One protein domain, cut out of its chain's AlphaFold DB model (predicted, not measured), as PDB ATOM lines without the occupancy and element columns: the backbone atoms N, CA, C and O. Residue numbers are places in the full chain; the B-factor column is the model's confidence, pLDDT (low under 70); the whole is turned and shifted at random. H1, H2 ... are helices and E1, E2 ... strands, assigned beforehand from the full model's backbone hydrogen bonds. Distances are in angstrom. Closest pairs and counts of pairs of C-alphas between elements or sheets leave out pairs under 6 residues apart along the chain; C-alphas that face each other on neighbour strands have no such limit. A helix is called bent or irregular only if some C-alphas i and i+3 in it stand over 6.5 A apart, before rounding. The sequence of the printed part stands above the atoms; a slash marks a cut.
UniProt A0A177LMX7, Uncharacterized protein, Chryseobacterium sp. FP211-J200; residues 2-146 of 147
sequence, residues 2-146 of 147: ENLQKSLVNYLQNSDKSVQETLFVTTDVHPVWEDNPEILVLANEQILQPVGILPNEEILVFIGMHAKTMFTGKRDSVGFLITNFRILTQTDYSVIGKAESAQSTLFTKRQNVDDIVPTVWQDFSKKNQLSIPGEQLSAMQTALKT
ATOM      1  N   GLU A   2      22.705   8.087  98.066       75.38
ATOM      2  CA  GLU A   2      21.432   7.365  97.860       75.38
ATOM      3  C   GLU A   2      20.195   7.993  98.543       75.38
ATOM      4  O   GLU A   2      19.144   8.122  97.921       75.38
ATOM      5  N   ASN A   3      20.318   8.463  99.789       84.25
ATOM      6  CA  ASN A   3      19.209   9.119 100.499       84.25
ATOM      7  C   ASN A   3      18.813  10.475  99.895       84.25
ATOM      8  O   ASN A   3      17.633  10.823  99.894       84.25
ATOM      9  N   LEU A   4      19.783  11.230  99.365       85.94
ATOM     10  CA  LEU A   4      19.511  12.488  98.674       85.94
ATOM     11  C   LEU A   4      18.750  12.198  97.382       85.94
ATOM     12  O   LEU A   4      17.666  12.729  97.194       85.94
ATOM     13  N   GLN A   5      19.252  11.279  96.556       87.69
ATOM     14  CA  GLN A   5      18.607  10.911  95.293       87.69
ATOM     15  C   GLN A   5      17.165  10.424  95.502       87.69
ATOM     16  O   GLN A   5      16.261  10.885  94.810       87.69
ATOM     17  N   LYS A   6      16.918   9.571  96.506       89.88
ATOM     18  CA  LYS A   6      15.557   9.148  96.880       89.88
ATOM     19  C   LYS A   6      14.668  10.328  97.268       89.88
ATOM     20  O   LYS A   6      13.512  10.372  96.863       89.88
ATOM     21  N   SER A   7      15.204  11.289  98.020       91.31
ATOM     22  CA  SER A   7      14.465  12.493  98.413       91.31
ATOM     23  C   SER A   7      14.120  13.367  97.204       91.31
ATOM     24  O   SER A   7      12.996  13.853  97.116       91.31
ATOM     25  N   LEU A   8      15.040  13.503  96.242       92.12
ATOM     26  CA  LEU A   8      14.814  14.269  95.011       92.12
ATOM     27  C   LEU A   8      13.763  13.621  94.109       92.12
ATOM     28  O   LEU A   8      12.859  14.303  93.631       92.12
ATOM     29  N   VAL A   9      13.842  12.303  93.916       93.31
ATOM     30  CA  VAL A   9      12.839  11.548  93.149       93.31
ATOM     31  C   VAL A   9      11.472  11.631  93.826       93.31
ATOM     32  O   VAL A   9      10.473  11.874  93.154       93.31
ATOM     33  N   ASN A  10      11.419  11.499  95.155       93.75
ATOM     34  CA  ASN A  10      10.174  11.642  95.900       93.75
ATOM     35  C   ASN A  10       9.591  13.057  95.772       93.75
ATOM     36  O   ASN A  10       8.386  13.201  95.583       93.75
ATOM     37  N   TYR A  11      10.421  14.102  95.843       94.00
ATOM     38  CA  TYR A  11       9.965  15.473  95.619       94.00
ATOM     39  C   TYR A  11       9.390  15.650  94.211       94.00
ATOM     40  O   TYR A  11       8.260  16.110  94.077       94.00
ATOM     41  N   LEU A  12      10.108  15.199  93.175       94.50
ATOM     42  CA  LEU A  12       9.630  15.229  91.793       94.50
ATOM     43  C   LEU A  12       8.252  14.557  91.668       94.50
ATOM     44  O   LEU A  12       7.302  15.184  91.206       94.50
ATOM     45  N   GLN A  13       8.108  13.323  92.153       94.19
ATOM     46  CA  GLN A  13       6.862  12.553  92.050       94.19
ATOM     47  C   GLN A  13       5.662  13.193  92.762       94.19
ATOM     48  O   GLN A  13       4.531  12.999  92.323       94.19
ATOM     49  N   ASN A  14       5.893  13.949  93.839       94.56
ATOM     50  CA  ASN A  14       4.833  14.572  94.640       94.56
ATOM     51  C   ASN A  14       4.654  16.075  94.367       94.56
ATOM     52  O   ASN A  14       3.846  16.723  95.028       94.56
ATOM     53  N   SER A  15       5.420  16.639  93.433       94.56
ATOM     54  CA  SER A  15       5.308  18.041  93.031       94.56
ATOM     55  C   SER A  15       4.184  18.264  92.014       94.56
ATOM     56  O   SER A  15       3.745  17.334  91.336       94.56
ATOM     57  N   ASP A  16       3.724  19.511  91.898       94.81
ATOM     58  CA  ASP A  16       2.744  19.899  90.885       94.81
ATOM     59  C   ASP A  16       3.292  19.686  89.468       94.81
ATOM     60  O   ASP A  16       4.493  19.799  89.220       94.81
ATOM     61  N   LYS A  17       2.396  19.449  88.502       94.12
ATOM     62  CA  LYS A  17       2.761  19.149  87.106       94.12
ATOM     63  C   LYS A  17       3.716  20.180  86.492       94.12
ATOM     64  O   LYS A  17       4.635  19.799  85.782       94.12
ATOM     65  N   SER A  18       3.536  21.466  86.788       93.38
ATOM     66  CA  SER A  18       4.408  22.531  86.277       93.38
ATOM     67  C   SER A  18       5.835  22.451  86.841       93.38
ATOM     68  O   SER A  18       6.803  22.705  86.123       93.38
ATOM     69  N   VAL A  19       5.997  22.033  88.103       94.88
ATOM     70  CA  VAL A  19       7.310  21.738  88.698       94.88
ATOM     71  C   VAL A  19       7.894  20.483  88.058       94.88
ATOM     72  O   VAL A  19       9.037  20.515  87.620       94.88
ATOM     73  N   GLN A  20       7.100  19.420  87.906       94.62
ATOM     74  CA  GLN A  20       7.533  18.198  87.220       94.62
ATOM     75  C   GLN A  20       7.992  18.455  85.780       94.62
ATOM     76  O   GLN A  20       8.917  17.814  85.304       94.62
ATOM     77  N   GLU A  21       7.372  19.398  85.074       93.31
ATOM     78  CA  GLU A  21       7.745  19.765  83.706       93.31
ATOM     79  C   GLU A  21       9.101  20.476  83.611       93.31
ATOM     80  O   GLU A  21       9.701  20.475  82.535       93.31
ATOM     81  N   THR A  22       9.584  21.063  84.710       93.88
ATOM     82  CA  THR A  22      10.813  21.874  84.749       93.88
ATOM     83  C   THR A  22      11.920  21.277  85.618       93.88
ATOM     84  O   THR A  22      13.015  21.832  85.669       93.88
ATOM     85  N   LEU A  23      11.665  20.156  86.295       95.12
ATOM     86  CA  LEU A  23      12.570  19.538  87.257       95.12
ATOM     87  C   LEU A  23      13.048  18.173  86.765       95.12
ATOM     88  O   LEU A  23      12.275  17.228  86.699       95.12
ATOM     89  N   PHE A  24      14.349  18.040  86.544       94.50
ATOM     90  CA  PHE A  24      14.972  16.831  86.021       94.50
ATOM     91  C   PHE A  24      15.989  16.292  87.018       94.50
ATOM     92  O   PHE A  24      16.930  16.980  87.415       94.50
ATOM     93  N   VAL A  25      15.815  15.039  87.421       93.12
ATOM     94  CA  VAL A  25      16.701  14.340  88.360       93.12
ATOM     95  C   VAL A  25      17.178  13.047  87.717       93.12
ATOM     96  O   VAL A  25      16.508  12.498  86.841       93.12
ATOM     97  N   THR A  26      18.325  12.531  88.153       86.44
ATOM     98  CA  THR A  26      18.841  11.246  87.664       86.44
ATOM     99  C   THR A  26      17.935  10.106  88.148       86.44
ATOM    100  O   THR A  26      18.060   9.629  89.278       86.44
ATOM    101  N   THR A  27      16.991   9.705  87.295       83.44
ATOM    102  CA  THR A  27      16.005   8.637  87.511       83.44
ATOM    103  C   THR A  27      15.693   7.941  86.189       83.44
ATOM    104  O   THR A  27      15.709   8.582  85.135       83.44
ATOM    105  N   ASP A  28      15.370   6.649  86.256       73.38
ATOM    106  CA  ASP A  28      15.009   5.841  85.085       73.38
ATOM    107  C   ASP A  28      13.617   6.192  84.543       73.38
ATOM    108  O   ASP A  28      13.358   6.066  83.350       73.38
ATOM    109  N   VAL A  29      12.714   6.643  85.421       85.06
ATOM    110  CA  VAL A  29      11.342   7.018  85.062       85.06
ATOM    111  C   VAL A  29      11.044   8.404  85.610       85.06
ATOM    112  O   VAL A  29      11.094   8.633  86.822       85.06
ATOM    113  N   HIS A  30      10.726   9.320  84.705       92.00
ATOM    114  CA  HIS A  30      10.316  10.681  85.012       92.00
ATOM    115  C   HIS A  30       8.798  10.820  84.766       92.00
ATOM    116  O   HIS A  30       8.301  10.292  83.774       92.00
ATOM    117  N   PRO A  31       8.037  11.512  85.640       92.25
ATOM    118  CA  PRO A  31       6.569  11.525  85.591       92.25
ATOM    119  C   PRO A  31       5.976  12.160  84.325       92.25
ATOM    120  O   PRO A  31       4.867  11.806  83.934       92.25
ATOM    121  N   VAL A  32       6.697  13.097  83.698       92.88
ATOM    122  CA  VAL A  32       6.247  13.811  82.486       92.88
ATOM    123  C   VAL A  32       7.041  13.443  81.224       92.88
ATOM    124  O   VAL A  32       6.444  13.156  80.191       92.88
ATOM    125  N   TRP A  33       8.375  13.468  81.291       90.19
ATOM    126  CA  TRP A  33       9.269  13.343  80.139       90.19
ATOM    127  C   TRP A  33       9.933  11.966  80.026       90.19
ATOM    128  O   TRP A  33      10.799  11.623  80.826       90.19
ATOM    129  N   GLU A  34       9.593  11.191  78.997       88.94
ATOM    130  CA  GLU A  34      10.253   9.903  78.717       88.94
ATOM    131  C   GLU A  34      11.737  10.070  78.327       88.94
ATOM    132  O   GLU A  34      12.548   9.175  78.554       88.94
ATOM    133  N   ASP A  35      12.111  11.237  77.797       87.56
ATOM    134  CA  ASP A  35      13.463  11.607  77.369       87.56
ATOM    135  C   ASP A  35      14.298  12.291  78.473       87.56
ATOM    136  O   ASP A  35      15.315  12.926  78.186       87.56
ATOM    137  N   ASN A  36      13.932  12.128  79.753       89.19
ATOM    138  CA  ASN A  36      14.682  12.663  80.902       89.19
ATOM    139  C   ASN A  36      16.201  12.369  80.863       89.19
ATOM    140  O   ASN A  36      16.982  13.295  81.102       89.19
ATOM    141  N   PRO A  37      16.664  11.144  80.527       89.19
ATOM    142  CA  PRO A  37      18.098  10.884  80.422       89.19
ATOM    143  C   PRO A  37      18.788  11.748  79.357       89.19
ATOM    144  O   PRO A  37      19.889  12.241  79.590       89.19
ATOM    145  N   GLU A  38      18.140  11.979  78.212       89.44
ATOM    146  CA  GLU A  38      18.678  12.817  77.133       89.44
ATOM    147  C   GLU A  38      18.755  14.288  77.562       89.44
ATOM    148  O   GLU A  38      19.752  14.961  77.310       89.44
ATOM    149  N   ILE A  39      17.743  14.767  78.285       89.31
ATOM    150  CA  ILE A  39      17.693  16.124  78.842       89.31
ATOM    151  C   ILE A  39      18.861  16.386  79.803       89.31
ATOM    152  O   ILE A  39      19.509  17.431  79.725       89.31
ATOM    153  N   LEU A  40      19.180  15.434  80.682       91.62
ATOM    154  CA  LEU A  40      20.324  15.569  81.590       91.62
ATOM    155  C   LEU A  40      21.668  15.511  80.851       91.62
ATOM    156  O   LEU A  40      22.602  16.224  81.226       91.62
ATOM    157  N   VAL A  41      21.769  14.707  79.788       91.75
ATOM    158  CA  VAL A  41      22.957  14.670  78.920       91.75
ATOM    159  C   VAL A  41      23.162  16.016  78.225       91.75
ATOM    160  O   VAL A  41      24.268  16.554  78.268       91.75
ATOM    161  N   LEU A  42      22.106  16.607  77.664       90.62
ATOM    162  CA  LEU A  42      22.177  17.922  77.025       90.62
ATOM    163  C   LEU A  42      22.565  19.020  78.020       90.62
ATOM    164  O   LEU A  42      23.451  19.821  77.723       90.62
ATOM    165  N   ALA A  43      21.983  19.024  79.223       92.00
ATOM    166  CA  ALA A  43      22.366  19.970  80.268       92.00
ATOM    167  C   ALA A  43      23.847  19.815  80.658       92.00
ATOM    168  O   ALA A  43      24.559  20.808  80.812       92.00
ATOM    169  N   ASN A  44      24.356  18.583  80.757       92.88
ATOM    170  CA  ASN A  44      25.776  18.331  81.000       92.88
ATOM    171  C   ASN A  44      26.668  18.911  79.886       92.88
ATOM    172  O   ASN A  44      27.614  19.646  80.166       92.88
ATOM    173  N   GLU A  45      26.360  18.608  78.624       91.25
ATOM    174  CA  GLU A  45      27.142  19.049  77.460       91.25
ATOM    175  C   GLU A  45      27.121  20.568  77.265       91.25
ATOM    176  O   GLU A  45      28.129  21.162  76.885       91.25
ATOM    177  N   GLN A  46      25.978  21.202  77.524       89.25
ATOM    178  CA  GLN A  46      25.768  22.619  77.234       89.25
ATOM    179  C   GLN A  46      26.129  23.534  78.407       89.25
ATOM    180  O   GLN A  46      26.487  24.686  78.177       89.25
ATOM    181  N   ILE A  47      26.053  23.040  79.647       92.44
ATOM    182  CA  ILE A  47      26.231  23.857  80.856       92.44
ATOM    183  C   ILE A  47      27.504  23.459  81.606       92.44
ATOM    184  O   ILE A  47      28.349  24.317  81.859       92.44
ATOM    185  N   LEU A  48      27.670  22.177  81.955       93.88
ATOM    186  CA  LEU A  48      28.768  21.727  82.822       93.88
ATOM    187  C   LEU A  48      30.102  21.576  82.079       93.88
ATOM    188  O   LEU A  48      31.128  22.074  82.546       93.88
ATOM    189  N   GLN A  49      30.116  20.914  80.921       91.88
ATOM    190  CA  GLN A  49      31.357  20.701  80.169       91.88
ATOM    191  C   GLN A  49      32.067  22.012  79.777       91.88
ATOM    192  O   GLN A  49      33.286  22.089  79.968       91.88
ATOM    193  N   PRO A  50      31.373  23.070  79.304       90.19
ATOM    194  CA  PRO A  50      32.031  24.309  78.882       90.19
ATOM    195  C   PRO A  50      32.709  25.085  80.016       90.19
ATOM    196  O   PRO A  50      33.676  25.803  79.764       90.19
ATOM    197  N   VAL A  51      32.234  24.944  81.258       90.38
ATOM    198  CA  VAL A  51      32.834  25.595  82.438       90.38
ATOM    199  C   VAL A  51      33.906  24.738  83.120       90.38
ATOM    200  O   VAL A  51      34.516  25.182  84.093       90.38
ATOM    201  N   GLY A  52      34.140  23.526  82.610       91.12
ATOM    202  CA  GLY A  52      35.086  22.552  83.144       91.12
ATOM    203  C   GLY A  52      34.532  21.780  84.341       91.12
ATOM    204  O   GLY A  52      34.023  22.369  85.292       91.12
ATOM    205  N   ILE A  53      34.671  20.455  84.306       93.00
ATOM    206  CA  ILE A  53      34.214  19.534  85.356       93.00
ATOM    207  C   ILE A  53      35.234  19.507  86.502       93.00
ATOM    208  O   ILE A  53      36.429  19.305  86.268       93.00
ATOM    209  N   LEU A  54      34.775  19.687  87.742       93.50
ATOM    210  CA  LEU A  54      35.619  19.508  88.925       93.50
ATOM    211  C   LEU A  54      35.810  18.008  89.234       93.50
ATOM    212  O   LEU A  54      34.932  17.194  88.942       93.50
ATOM    213  N   PRO A  55      36.933  17.597  89.851       94.25
ATOM    214  CA  PRO A  55      37.121  16.204  90.248       94.25
ATOM    215  C   PRO A  55      35.990  15.708  91.163       94.25
ATOM    216  O   PRO A  55      35.736  16.301  92.211       94.25
ATOM    217  N   ASN A  56      35.363  14.586  90.793       93.00
ATOM    218  CA  ASN A  56      34.211  13.987  91.488       93.00
ATOM    219  C   ASN A  56      32.950  14.873  91.505       93.00
ATOM    220  O   ASN A  56      32.140  14.784  92.429       93.00
ATOM    221  N   GLU A  57      32.806  15.772  90.529       94.44
ATOM    222  CA  GLU A  57      31.582  16.547  90.359       94.44
ATOM    223  C   GLU A  57      30.479  15.683  89.747       94.44
ATOM    224  O   GLU A  57      30.655  15.079  88.690       94.44
ATOM    225  N   GLU A  58      29.336  15.641  90.425       92.44
ATOM    226  CA  GLU A  58      28.167  14.864  90.025       92.44
ATOM    227  C   GLU A  58      26.961  15.788  89.885       92.44
ATOM    228  O   GLU A  58      26.689  16.612  90.764       92.44
ATOM    229  N   ILE A  59      26.224  15.635  88.785       93.56
ATOM    230  CA  ILE A  59      24.950  16.325  88.574       93.56
ATOM    231  C   ILE A  59      23.912  15.713  89.512       93.56
ATOM    232  O   ILE A  59      23.676  14.504  89.493       93.56
ATOM    233  N   LEU A  60      23.277  16.563  90.316       92.94
ATOM    234  CA  LEU A  60      22.210  16.164  91.229       92.94
ATOM    235  C   LEU A  60      20.838  16.425  90.616       92.94
ATOM    236  O   LEU A  60      19.944  15.583  90.703       92.94
ATOM    237  N   VAL A  61      20.676  17.600  90.008       94.44
ATOM    238  CA  VAL A  61      19.408  18.049  89.439       94.44
ATOM    239  C   VAL A  61      19.647  19.106  88.367       94.44
ATOM    240  O   VAL A  61      20.572  19.917  88.461       94.44
ATOM    241  N   PHE A  62      18.783  19.117  87.363       95.81
ATOM    242  CA  PHE A  62      18.621  20.220  86.431       95.81
ATOM    243  C   PHE A  62      17.220  20.818  86.600       95.81
ATOM    244  O   PHE A  62      16.228  20.098  86.588       95.81
ATOM    245  N   ILE A  63      17.138  22.134  86.784       95.69
ATOM    246  CA  ILE A  63      15.886  22.885  86.895       95.69
ATOM    247  C   ILE A  63      15.844  23.862  85.732       95.69
ATOM    248  O   ILE A  63      16.586  24.844  85.725       95.69
ATOM    249  N   GLY A  64      14.998  23.622  84.743       93.50
ATOM    250  CA  GLY A  64      15.033  24.419  83.531       93.50
ATOM    251  C   GLY A  64      14.115  23.933  82.435       93.50
ATOM    252  O   GLY A  64      13.194  23.152  82.649       93.50
ATOM    253  N   MET A  65      14.385  24.428  81.236       88.00
ATOM    254  CA  MET A  65      13.682  24.034  80.026       88.00
ATOM    255  C   MET A  65      14.681  23.708  78.926       88.00
ATOM    256  O   MET A  65      15.782  24.259  78.876       88.00
ATOM    257  N   HIS A  66      14.239  22.860  78.005       77.81
ATOM    258  CA  HIS A  66      14.860  22.696  76.700       77.81
ATOM    259  C   HIS A  66      14.017  23.448  75.676       77.81
ATOM    260  O   HIS A  66      12.979  22.949  75.234       77.81
ATOM    261  N   ALA A  67      14.432  24.654  75.293       67.31
ATOM    262  CA  ALA A  67      13.735  25.370  74.231       67.31
ATOM    263  C   ALA A  67      14.300  24.949  72.878       67.31
ATOM    264  O   ALA A  67      15.512  24.866  72.684       67.31
ATOM    265  N   LYS A  68      13.414  24.690  71.918       64.62
ATOM    266  CA  LYS A  68      13.830  24.459  70.540       64.62
ATOM    267  C   LYS A  68      14.097  25.807  69.879       64.62
ATOM    268  O   LYS A  68      13.157  26.546  69.586       64.62
ATOM    269  N   THR A  69      15.357  26.119  69.605       60.94
ATOM    270  CA  THR A  69      15.717  27.333  68.870       60.94
ATOM    271  C   THR A  69      15.157  27.252  67.450       60.94
ATOM    272  O   THR A  69      15.479  26.332  66.696       60.94
ATOM    273  N   MET A  70      14.314  28.219  67.063       56.59
ATOM    274  CA  MET A  70      13.580  28.200  65.782       56.59
ATOM    275  C   MET A  70      14.500  28.114  64.554       56.59
ATOM    276  O   MET A  70      14.136  27.487  63.565       56.59
ATOM    277  N   PHE A  71      15.692  28.716  64.620       55.03
ATOM    278  CA  PHE A  71      16.627  28.789  63.491       55.03
ATOM    279  C   PHE A  71      17.508  27.546  63.321       55.03
ATOM    280  O   PHE A  71      17.817  27.168  62.196       55.03
ATOM    281  N   THR A  72      17.935  26.915  64.417       61.25
ATOM    282  CA  THR A  72      18.850  25.757  64.382       61.25
ATOM    283  C   THR A  72      18.116  24.431  64.557       61.25
ATOM    284  O   THR A  72      18.686  23.375  64.292       61.25
ATOM    285  N   GLY A  73      16.868  24.469  65.038       61.91
ATOM    286  CA  GLY A  73      16.097  23.291  65.414       61.91
ATOM    287  C   GLY A  73      16.669  22.530  66.614       61.91
ATOM    288  O   GLY A  73      16.133  21.470  66.942       61.91
ATOM    289  N   LYS A  74      17.728  23.042  67.256       69.12
ATOM    290  CA  LYS A  74      18.390  22.415  68.405       69.12
ATOM    291  C   LYS A  74      17.639  22.721  69.695       69.12
ATOM    292  O   LYS A  74      17.030  23.782  69.822       69.12
ATOM    293  N   ARG A  75      17.678  21.770  70.626       73.50
ATOM    294  CA  ARG A  75      17.216  21.951  72.001       73.50
ATOM    295  C   ARG A  75      18.349  22.580  72.804       73.50
ATOM    296  O   ARG A  75      19.412  21.977  72.930       73.50
ATOM    297  N   ASP A  76      18.108  23.776  73.312       80.56
ATOM    298  CA  ASP A  76      19.057  24.520  74.129       80.56
ATOM    299  C   ASP A  76      18.562  24.551  75.583       80.56
ATOM    300  O   ASP A  76      17.392  24.845  75.850       80.56
ATOM    301  N   SER A  77      19.463  24.219  76.507       88.19
ATOM    302  CA  SER A  77      19.225  24.153  77.948       88.19
ATOM    303  C   SER A  77      19.316  25.547  78.547       88.19
ATOM    304  O   SER A  77      20.347  26.206  78.430       88.19
ATOM    305  N   VAL A  78      18.265  25.983  79.235       90.44
ATOM    306  CA  VAL A  78      18.259  27.229  80.014       90.44
ATOM    307  C   VAL A  78      17.709  26.931  81.400       90.44
ATOM    308  O   VAL A  78      16.677  26.272  81.533       90.44
ATOM    309  N   GLY A  79      18.408  27.400  82.433       93.94
ATOM    310  CA  GLY A  79      18.055  27.136  83.824       93.94
ATOM    311  C   GLY A  79      19.262  26.922  84.732       93.94
ATOM    312  O   GLY A  79      20.341  27.472  84.507       93.94
ATOM    313  N   PHE A  80      19.061  26.118  85.770       95.50
ATOM    314  CA  PHE A  80      20.021  25.840  86.829       95.50
ATOM    315  C   PHE A  80      20.441  24.376  86.783       95.50
ATOM    316  O   PHE A  80      19.613  23.482  86.953       95.50
ATOM    317  N   LEU A  81      21.731  24.119  86.605       95.56
ATOM    318  CA  LEU A  81      22.313  22.798  86.802       95.56
ATOM    319  C   LEU A  81      22.998  22.773  88.167       95.56
ATOM    320  O   LEU A  81      23.950  23.517  88.403       95.56
ATOM    321  N   ILE A  82      22.494  21.943  89.074       95.12
ATOM    322  CA  ILE A  82      22.995  21.843  90.442       95.12
ATOM    323  C   ILE A  82      23.816  20.567  90.564       95.12
ATOM    324  O   ILE A  82      23.348  19.461  90.274       95.12
ATOM    325  N   THR A  83      25.052  20.731  91.015       94.69
ATOM    326  CA  THR A  83      25.980  19.638  91.301       94.69
ATOM    327  C   THR A  83      26.198  19.510  92.801       94.69
ATOM    328  O   THR A  83      25.709  20.311  93.593       94.69
ATOM    329  N   ASN A  84      26.973  18.519  93.226       92.56
ATOM    330  CA  ASN A  84      27.444  18.416  94.607       92.56
ATOM    331  C   ASN A  84      28.360  19.577  95.059       92.56
ATOM    332  O   ASN A  84      28.661  19.665  96.251       92.56
ATOM    333  N   PHE A  85      28.792  20.471  94.158       93.56
ATOM    334  CA  PHE A  85      29.713  21.569  94.477       93.56
ATOM    335  C   PHE A  85      29.203  22.971  94.152       93.56
ATOM    336  O   PHE A  85      29.720  23.935  94.722       93.56
ATOM    337  N   ARG A  86      28.262  23.124  93.217       94.25
ATOM    338  CA  ARG A  86      27.853  24.444  92.724       94.25
ATOM    339  C   ARG A  86      26.500  24.440  92.035       94.25
ATOM    340  O   ARG A  86      26.001  23.406  91.604       94.25
ATOM    341  N   ILE A  87      25.979  25.648  91.859       95.25
ATOM    342  CA  ILE A  87      24.902  25.959  90.923       95.25
ATOM    343  C   ILE A  87      25.527  26.601  89.687       95.25
ATOM    344  O   ILE A  87      26.238  27.605  89.792       95.25
ATOM    345  N   LEU A  88      25.253  26.032  88.519       95.50
ATOM    346  CA  LEU A  88      25.568  26.614  87.221       95.50
ATOM    347  C   LEU A  88      24.292  27.210  86.628       95.50
ATOM    348  O   LEU A  88      23.314  26.497  86.423       95.50
ATOM    349  N   THR A  89      24.299  28.514  86.368       94.56
ATOM    350  CA  THR A  89      23.136  29.246  85.853       94.56
ATOM    351  C   THR A  89      23.345  29.569  84.378       94.56
ATOM    352  O   THR A  89      24.202  30.387  84.041       94.56
ATOM    353  N   GLN A  90      22.570  28.925  83.506       91.75
ATOM    354  CA  GLN A  90      22.560  29.175  82.066       91.75
ATOM    355  C   GLN A  90      21.392  30.098  81.729       91.75
ATOM    356  O   GLN A  90      20.236  29.699  81.863       91.75
ATOM    357  N   THR A  91      21.687  31.335  81.324       85.75
ATOM    358  CA  THR A  91      20.665  32.378  81.128       85.75
ATOM    359  C   THR A  91      20.266  32.599  79.684       85.75
ATOM    360  O   THR A  91      19.257  33.255  79.460       85.75
ATOM    361  N   ASP A  92      21.030  32.068  78.735       73.38
ATOM    362  CA  ASP A  92      20.881  32.388  77.322       73.38
ATOM    363  C   ASP A  92      20.937  31.124  76.466       73.38
ATOM    364  O   ASP A  92      21.682  30.180  76.743       73.38
ATOM    365  N   TYR A  93      20.141  31.129  75.400       64.38
ATOM    366  CA  TYR A  93      20.211  30.130  74.344       64.38
ATOM    367  C   TYR A  93      21.475  30.368  73.514       64.38
ATOM    368  O   TYR A  93      21.908  31.509  73.346       64.38
ATOM    369  N   SER A  94      22.055  29.312  72.943       56.19
ATOM    370  CA  SER A  94      23.241  29.395  72.078       56.19
ATOM    371  C   SER A  94      22.877  29.977  70.695       56.19
ATOM    372  O   SER A  94      23.071  29.369  69.643       56.19
ATOM    373  N   VAL A  95      22.245  31.152  70.679       48.06
ATOM    374  CA  VAL A  95      21.691  31.799  69.492       48.06
ATOM    375  C   VAL A  95      22.742  32.775  68.987       48.06
ATOM    376  O   VAL A  95      22.794  33.932  69.384       48.06
ATOM    377  N   ILE A  96      23.574  32.280  68.069       43.41
ATOM    378  CA  ILE A  96      24.449  33.081  67.200       43.41
ATOM    379  C   ILE A  96      25.621  33.739  67.960       43.41
ATOM    380  O   ILE A  96      25.686  34.951  68.134       43.41
ATOM    381  N   GLY A  97      26.607  32.937  68.376       48.44
ATOM    382  CA  GLY A  97      27.856  33.457  68.941       48.44
ATOM    383  C   GLY A  97      28.627  32.452  69.793       48.44
ATOM    384  O   GLY A  97      28.302  31.268  69.839       48.44
ATOM    385  N   LYS A  98      29.676  32.940  70.467       52.16
ATOM    386  CA  LYS A  98      30.398  32.194  71.504       52.16
ATOM    387  C   LYS A  98      29.427  32.036  72.678       52.16
ATOM    388  O   LYS A  98      29.063  33.052  73.261       52.16
ATOM    389  N   ALA A  99      28.970  30.814  72.960       55.72
ATOM    390  CA  ALA A  99      28.052  30.543  74.065       55.72
ATOM    391  C   ALA A  99      28.567  31.225  75.342       55.72
ATOM    392  O   ALA A  99      29.722  31.003  75.724       55.72
ATOM    393  N   GLU A 100      27.754  32.088  75.957       70.31
ATOM    394  CA  GLU A 100      28.083  32.626  77.274       70.31
ATOM    395  C   GLU A 100      28.111  31.434  78.227       70.31
ATOM    396  O   GLU A 100      27.140  30.683  78.334       70.31
ATOM    397  N   SER A 101      29.280  31.191  78.818       82.31
ATOM    398  CA  SER A 101      29.449  30.087  79.751       82.31
ATOM    399  C   SER A 101      28.562  30.316  80.966       82.31
ATOM    400  O   SER A 101      28.460  31.443  81.454       82.31
ATOM    401  N   ALA A 102      27.963  29.243  81.472       90.12
ATOM    402  CA  ALA A 102      27.105  29.309  82.641       90.12
ATOM    403  C   ALA A 102      27.802  29.999  83.825       90.12
ATOM    404  O   ALA A 102      28.976  29.749  84.126       90.12
ATOM    405  N   GLN A 103      27.061  30.849  84.535       92.69
ATOM    406  CA  GLN A 103      27.568  31.501  85.736       92.69
ATOM    407  C   GLN A 103      27.680  30.475  86.866       92.69
ATOM    408  O   GLN A 103      26.708  29.800  87.201       92.69
ATOM    409  N   SER A 104      28.862  30.377  87.476       94.25
ATOM    410  CA  SER A 104      29.154  29.394  88.521       94.25
ATOM    411  C   SER A 104      29.059  29.998  89.920       94.25
ATOM    412  O   SER A 104      29.826  30.896  90.262       94.25
ATOM    413  N   THR A 105      28.196  29.428  90.762       93.25
ATOM    414  CA  THR A 105      28.071  29.759  92.189       93.25
ATOM    415  C   THR A 105      28.468  28.552  93.033       93.25
ATOM    416  O   THR A 105      27.708  27.595  93.147       93.25
ATOM    417  N   LEU A 106      29.681  28.576  93.595       91.50
ATOM    418  CA  LEU A 106      30.219  27.492  94.426       91.50
ATOM    419  C   LEU A 106      29.541  27.446  95.795       91.50
ATOM    420  O   LEU A 106      29.342  28.486  96.418       91.50
ATOM    421  N   PHE A 107      29.291  26.240  96.296       89.31
ATOM    422  CA  PHE A 107      28.898  26.017  97.678       89.31
ATOM    423  C   PHE A 107      30.115  26.137  98.588       89.31
ATOM    424  O   PHE A 107      31.078  25.373  98.493       89.31
ATOM    425  N   THR A 108      30.081  27.104  99.500       83.88
ATOM    426  CA  THR A 108      31.133  27.290 100.501       83.88
ATOM    427  C   THR A 108      30.563  27.198 101.909       83.88
ATOM    428  O   THR A 108      29.406  27.520 102.154       83.88
ATOM    429  N   LYS A 109      31.405  26.835 102.886       77.81
ATOM    430  CA  LYS A 109      31.012  26.745 104.308       77.81
ATOM    431  C   LYS A 109      30.560  28.077 104.933       77.81
ATOM    432  O   LYS A 109      30.192  28.093 106.101       77.81
ATOM    433  N   ARG A 110      30.695  29.195 104.213       76.12
ATOM    434  CA  ARG A 110      30.425  30.554 104.709       76.12
ATOM    435  C   ARG A 110      29.123  31.146 104.178       76.12
ATOM    436  O   ARG A 110      28.763  32.231 104.614       76.12
ATOM    437  N   GLN A 111      28.465  30.482 103.235       74.38
ATOM    438  CA  GLN A 111      27.227  30.968 102.638       74.38
ATOM    439  C   GLN A 111      26.031  30.261 103.267       74.38
ATOM    440  O   GLN A 111      26.093  29.059 103.528       74.38
ATOM    441  N   ASN A 112      24.950  31.008 103.482       77.19
ATOM    442  CA  ASN A 112      23.647  30.427 103.762       77.19
ATOM    443  C   ASN A 112      22.928  30.150 102.429       77.19
ATOM    444  O   ASN A 112      23.004  30.953 101.497       77.19
ATOM    445  N   VAL A 113      22.226  29.020 102.338       74.81
ATOM    446  CA  VAL A 113      21.344  28.691 101.206       74.81
ATOM    447  C   VAL A 113      20.308  29.799 100.999       74.81
ATOM    448  O   VAL A 113      20.054  30.190  99.858       74.81
ATOM    449  N   ASP A 114      19.827  30.390 102.100       80.69
ATOM    450  CA  ASP A 114      18.886  31.516 102.097       80.69
ATOM    451  C   ASP A 114      19.431  32.770 101.394       80.69
ATOM    452  O   ASP A 114      18.646  33.610 100.964       80.69
ATOM    453  N   ASP A 115      20.754  32.895 101.230       83.06
ATOM    454  CA  ASP A 115      21.382  34.001 100.498       83.06
ATOM    455  C   ASP A 115      21.673  33.628  99.034       83.06
ATOM    456  O   ASP A 115      21.597  34.469  98.132       83.06
ATOM    457  N   ILE A 116      22.006  32.357  98.776       86.94
ATOM    458  CA  ILE A 116      22.375  31.868  97.442       86.94
ATOM    459  C   ILE A 116      21.153  31.839  96.528       86.94
ATOM    460  O   ILE A 116      21.190  32.431  95.448       86.94
ATOM    461  N   VAL A 117      20.079  31.163  96.952       89.50
ATOM    462  CA  VAL A 117      18.905  30.908  96.103       89.50
ATOM    463  C   VAL A 117      18.258  32.211  95.619       89.50
ATOM    464  O   VAL A 117      18.040  32.336  94.410       89.50
ATOM    465  N   PRO A 118      17.998  33.222  96.475       91.19
ATOM    466  CA  PRO A 118      17.438  34.486  96.007       91.19
ATOM    467  C   PRO A 118      18.351  35.218  95.025       91.19
ATOM    468  O   PRO A 118      17.849  35.789  94.059       91.19
ATOM    469  N   THR A 119      19.669  35.173  95.241       90.38
ATOM    470  CA  THR A 119      20.649  35.848  94.381       90.38
ATOM    471  C   THR A 119      20.667  35.232  92.983       90.38
ATOM    472  O   THR A 119      20.425  35.933  92.001       90.38
ATOM    473  N   VAL A 120      20.870  33.911  92.881       92.25
ATOM    474  CA  VAL A 120      20.919  33.230  91.573       92.25
ATOM    475  C   VAL A 120      19.571  33.303  90.852       92.25
ATOM    476  O   VAL A 120      19.528  33.487  89.635       92.25
ATOM    477  N   TRP A 121      18.462  33.235  91.598       94.31
ATOM    478  CA  TRP A 121      17.126  33.386  91.033       94.31
ATOM    479  C   TRP A 121      16.895  34.789  90.472       94.31
ATOM    480  O   TRP A 121      16.403  34.926  89.354       94.31
ATOM    481  N   GLN A 122      17.247  35.832  91.229       91.62
ATOM    482  CA  GLN A 122      17.029  37.217  90.821       91.62
ATOM    483  C   GLN A 122      17.788  37.546  89.530       91.62
ATOM    484  O   GLN A 122      17.238  38.211  88.645       91.62
ATOM    485  N   ASP A 123      19.034  37.093  89.418       89.81
ATOM    486  CA  ASP A 123      19.851  37.317  88.228       89.81
ATOM    487  C   ASP A 123      19.287  36.565  87.016       89.81
ATOM    488  O   ASP A 123      19.119  37.153  85.942       89.81
ATOM    489  N   PHE A 124      18.889  35.301  87.201       92.12
ATOM    490  CA  PHE A 124      18.248  34.504  86.158       92.12
ATOM    491  C   PHE A 124      16.927  35.123  85.679       92.12
ATOM    492  O   PHE A 124      16.724  35.300  84.474       92.12
ATOM    493  N   SER A 125      16.037  35.492  86.608       90.81
ATOM    494  CA  SER A 125      14.703  35.998  86.283       90.81
ATOM    495  C   SER A 125      14.769  37.323  85.532       90.81
ATOM    496  O   SER A 125      14.028  37.516  84.574       90.81
ATOM    497  N   LYS A 126      15.686  38.226  85.913       87.75
ATOM    498  CA  LYS A 126      15.867  39.514  85.222       87.75
ATOM    499  C   LYS A 126      16.217  39.329  83.747       87.75
ATOM    500  O   LYS A 126      15.699  40.065  82.912       87.75
ATOM    501  N   LYS A 127      17.074  38.353  83.431       85.44
ATOM    502  CA  LYS A 127      17.478  38.061  82.050       85.44
ATOM    503  C   LYS A 127      16.391  37.323  81.259       85.44
ATOM    504  O   LYS A 127      16.261  37.544  80.061       85.44
ATOM    505  N   ASN A 128      15.580  36.497  81.922       85.38
ATOM    506  CA  ASN A 128      14.669  35.563  81.251       85.38
ATOM    507  C   ASN A 128      13.176  35.916  81.309       85.38
ATOM    508  O   ASN A 128      12.382  35.259  80.639       85.38
ATOM    509  N   GLN A 129      12.772  36.966  82.034       83.88
ATOM    510  CA  GLN A 129      11.361  37.353  82.212       83.88
ATOM    511  C   GLN A 129      10.572  37.592  80.910       83.88
ATOM    512  O   GLN A 129       9.349  37.508  80.919       83.88
ATOM    513  N   LEU A 130      11.251  37.931  79.806       81.75
ATOM    514  CA  LEU A 130      10.617  38.172  78.502       81.75
ATOM    515  C   LEU A 130      10.629  36.939  77.587       81.75
ATOM    516  O   LEU A 130       9.890  36.905  76.607       81.75
ATOM    517  N   SER A 131      11.472  35.952  77.893       81.25
ATOM    518  CA  SER A 131      11.763  34.807  77.020       81.25
ATOM    519  C   SER A 131      11.175  33.498  77.546       81.25
ATOM    520  O   SER A 131      10.939  32.577  76.768       81.25
ATOM    521  N   ILE A 132      10.942  33.406  78.857       84.69
ATOM    522  CA  ILE A 132      10.335  32.254  79.521       84.69
ATOM    523  C   ILE A 132       8.953  32.672  80.033       84.69
ATOM    524  O   ILE A 132       8.856  33.697  80.715       84.69
ATOM    525  N   PRO A 133       7.877  31.919  79.739       88.12
ATOM    526  CA  PRO A 133       6.559  32.288  80.232       88.12
ATOM    527  C   PRO A 133       6.477  32.206  81.767       88.12
ATOM    528  O   PRO A 133       7.174  31.434  82.430       88.12
ATOM    529  N   GLY A 134       5.624  33.053  82.350       88.94
ATOM    530  CA  GLY A 134       5.594  33.282  83.800       88.94
ATOM    531  C   GLY A 134       5.276  32.037  84.632       88.94
ATOM    532  O   GLY A 134       5.787  31.900  85.741       88.94
ATOM    533  N   GLU A 135       4.482  31.112  84.089       90.38
ATOM    534  CA  GLU A 135       4.164  29.839  84.743       90.38
ATOM    535  C   GLU A 135       5.412  28.962  84.906       90.38
ATOM    536  O   GLU A 135       5.679  28.495  86.015       90.38
ATOM    537  N   GLN A 136       6.233  28.814  83.857       90.19
ATOM    538  CA  GLN A 136       7.481  28.053  83.959       90.19
ATOM    539  C   GLN A 136       8.500  28.759  84.852       90.19
ATOM    540  O   GLN A 136       9.165  28.091  85.638       90.19
ATOM    541  N   LEU A 137       8.592  30.096  84.818       91.81
ATOM    542  CA  LEU A 137       9.438  30.823  85.773       91.81
ATOM    543  C   LEU A 137       9.004  30.552  87.220       91.81
ATOM    544  O   LEU A 137       9.838  30.256  88.071       91.81
ATOM    545  N   SER A 138       7.704  30.597  87.507       93.75
ATOM    546  CA  SER A 138       7.189  30.305  88.848       93.75
ATOM    547  C   SER A 138       7.472  28.861  89.275       93.75
ATOM    548  O   SER A 138       7.841  28.617  90.427       93.75
ATOM    549  N   ALA A 139       7.335  27.903  88.357       94.56
ATOM    550  CA  ALA A 139       7.649  26.501  88.610       94.56
ATOM    551  C   ALA A 139       9.142  26.291  88.903       94.56
ATOM    552  O   ALA A 139       9.486  25.695  89.923       94.56
ATOM    553  N   MET A 140      10.028  26.874  88.090       94.69
ATOM    554  CA  MET A 140      11.478  26.830  88.305       94.69
ATOM    555  C   MET A 140      11.880  27.466  89.639       94.69
ATOM    556  O   MET A 140      12.716  26.917  90.353       94.69
ATOM    557  N   GLN A 141      11.265  28.593  90.015       94.94
ATOM    558  CA  GLN A 141      11.510  29.223  91.313       94.94
ATOM    559  C   GLN A 141      11.093  28.311  92.473       94.94
ATOM    560  O   GLN A 141      11.786  28.235  93.488       94.94
ATOM    561  N   THR A 142       9.944  27.651  92.335       94.19
ATOM    562  CA  THR A 142       9.394  26.742  93.348       94.19
ATOM    563  C   THR A 142      10.279  25.512  93.511       94.19
ATOM    564  O   THR A 142      10.621  25.154  94.638       94.19
ATOM    565  N   ALA A 143      10.714  24.927  92.392       93.00
ATOM    566  CA  ALA A 143      11.679  23.840  92.382       93.00
ATOM    567  C   ALA A 143      12.965  24.265  93.099       93.00
ATOM    568  O   ALA A 143      13.361  23.617  94.060       93.00
ATOM    569  N   LEU A 144      13.563  25.395  92.706       92.12
ATOM    570  CA  LEU A 144      14.849  25.856  93.232       92.12
ATOM    571  C   LEU A 144      14.830  26.111  94.746       92.12
ATOM    572  O   LEU A 144      15.798  25.784  95.416       92.12
ATOM    573  N   LYS A 145      13.733  26.645  95.297       89.69
ATOM    574  CA  LYS A 145      13.578  26.895  96.746       89.69
ATOM    575  C   LYS A 145      13.518  25.629  97.604       89.69
ATOM    576  O   LYS A 145      13.556  25.733  98.825       89.69
ATOM    577  N   THR A 146      13.347  24.465  96.987       81.06
ATOM    578  CA  THR A 146      13.286  23.188  97.707       81.06
ATOM    579  C   THR A 146      14.680  22.624  98.010       81.06
ATOM    580  O   THR A 146      14.807  21.762  98.880       81.06
TER     581      THR A 146
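What this domain is: This is residues 2 to 146 of the 147 residues of an uncharacterized protein of Chryseobacterium sp. FP211-J200 (UniProt A0A177LMX7). A twisted sheet of five strands curls round helix H3 on one face, while the helical hairpin of H4 and H5 covers the opposite face. H1 and the short H2 sit by the E1 edge, and the bent E2 and E3 run out to a turn at one end of the longest axis. These are three layers, with helices on both faces of a sheet: H1, H4 and H5 on one face, H3 on the other. The printed part has 145 residues, with named elements in the order H1 H2 E1 H3 E2 E3 E4 E5 H4 H5; the sheet order is E1 - E2 - E3 - E4 - E5, all antiparallel, and the class is mixed, helices and strands. The whole is compact, with a radius of gyration of the C-alphas of 14.4 A and spans of 42 by 35 by 29 A.

Where its parts are: The sheet holds E1, residues 23 to 25; E2, residues 59 to 68, 22.7 A long; E3, residues 75 to 83, 21.3 A; E4, residues 86 to 90, 12.8 A; and E5, residues 103 to 106. H3, residues 36 to 51, is 22.3 A long, and H4, residues 113 to 128, is 22.1 A. H1 spans residues 2 to 14, 18.4 A, H2 residues 17 to 22, and H5 residues 134 to 144, 15.2 A. H1 begins at C-alpha 2 (21.432, 7.365, 97.860), and H5 ends at C-alpha 144 (14.849, 25.856, 93.232).

How they stand to each other: E2 to E5 form a meander, each strand the antiparallel neighbour of the one before. E2 bends by 64 degrees at residue 63 and E3 by 72 degrees at residue 79. N 24 and O 62 are 2.8 A apart across E1 and E2, N 63 and O 80 2.8 A across E2 and E3, N 81 and O 88 2.9 A across E3 and E4, and N 87 and O 105 2.9 A across E4 and E5, each within hydrogen-bond range. H3 has a kink of 29 degrees near residue 45 and is only just irregular, with C-alphas 46 and 49 6.6 A apart; its closest C-alphas to E3 are those of Ala 43 and Ser 77, 5.7 A. On the opposite face, H5 is over E2 at a height over the sheet of 8.7 A, and H4 runs along the strands, 5 degrees from E4 on the local plane. H4 and H5 only just touch, with 3 pairs of C-alphas within 8 A, the closest those of Trp 121 and Gln 141, 7.0 A, at a shallow tilt of 23 degrees, opposite ways. H2 touches H5, about perpendicular at 77 degrees, closest at the C-alphas of Val 19 and Ala 139, 4.8 A. H1 is on the sheet, with the C-alphas of Val 9 and Val 25 of E1 closest at 6.8 A; with residues 12 to 13 alone it only just touches H2, only at the corner, with 3 pairs of C-alphas within 8 A, the closest those of Leu 12 and Gln 20, 5.8 A. Every O i to N i+4 pair is within hydrogen-bond range in H1 and H5; in H2 it is 1 of 2, in H3 9 of 12 and in H4 10 of 12.

The domain as a whole: The C-alphas of Phe 71 and Arg 110, 43.5 A apart, are the two farthest apart. The printed part has no cut, and the link from E4 to E5, residues 91 to 102, is long. The mean pLDDT of the printed part is 86.3; residues 67 to 74 and 93 to 99 are under 70.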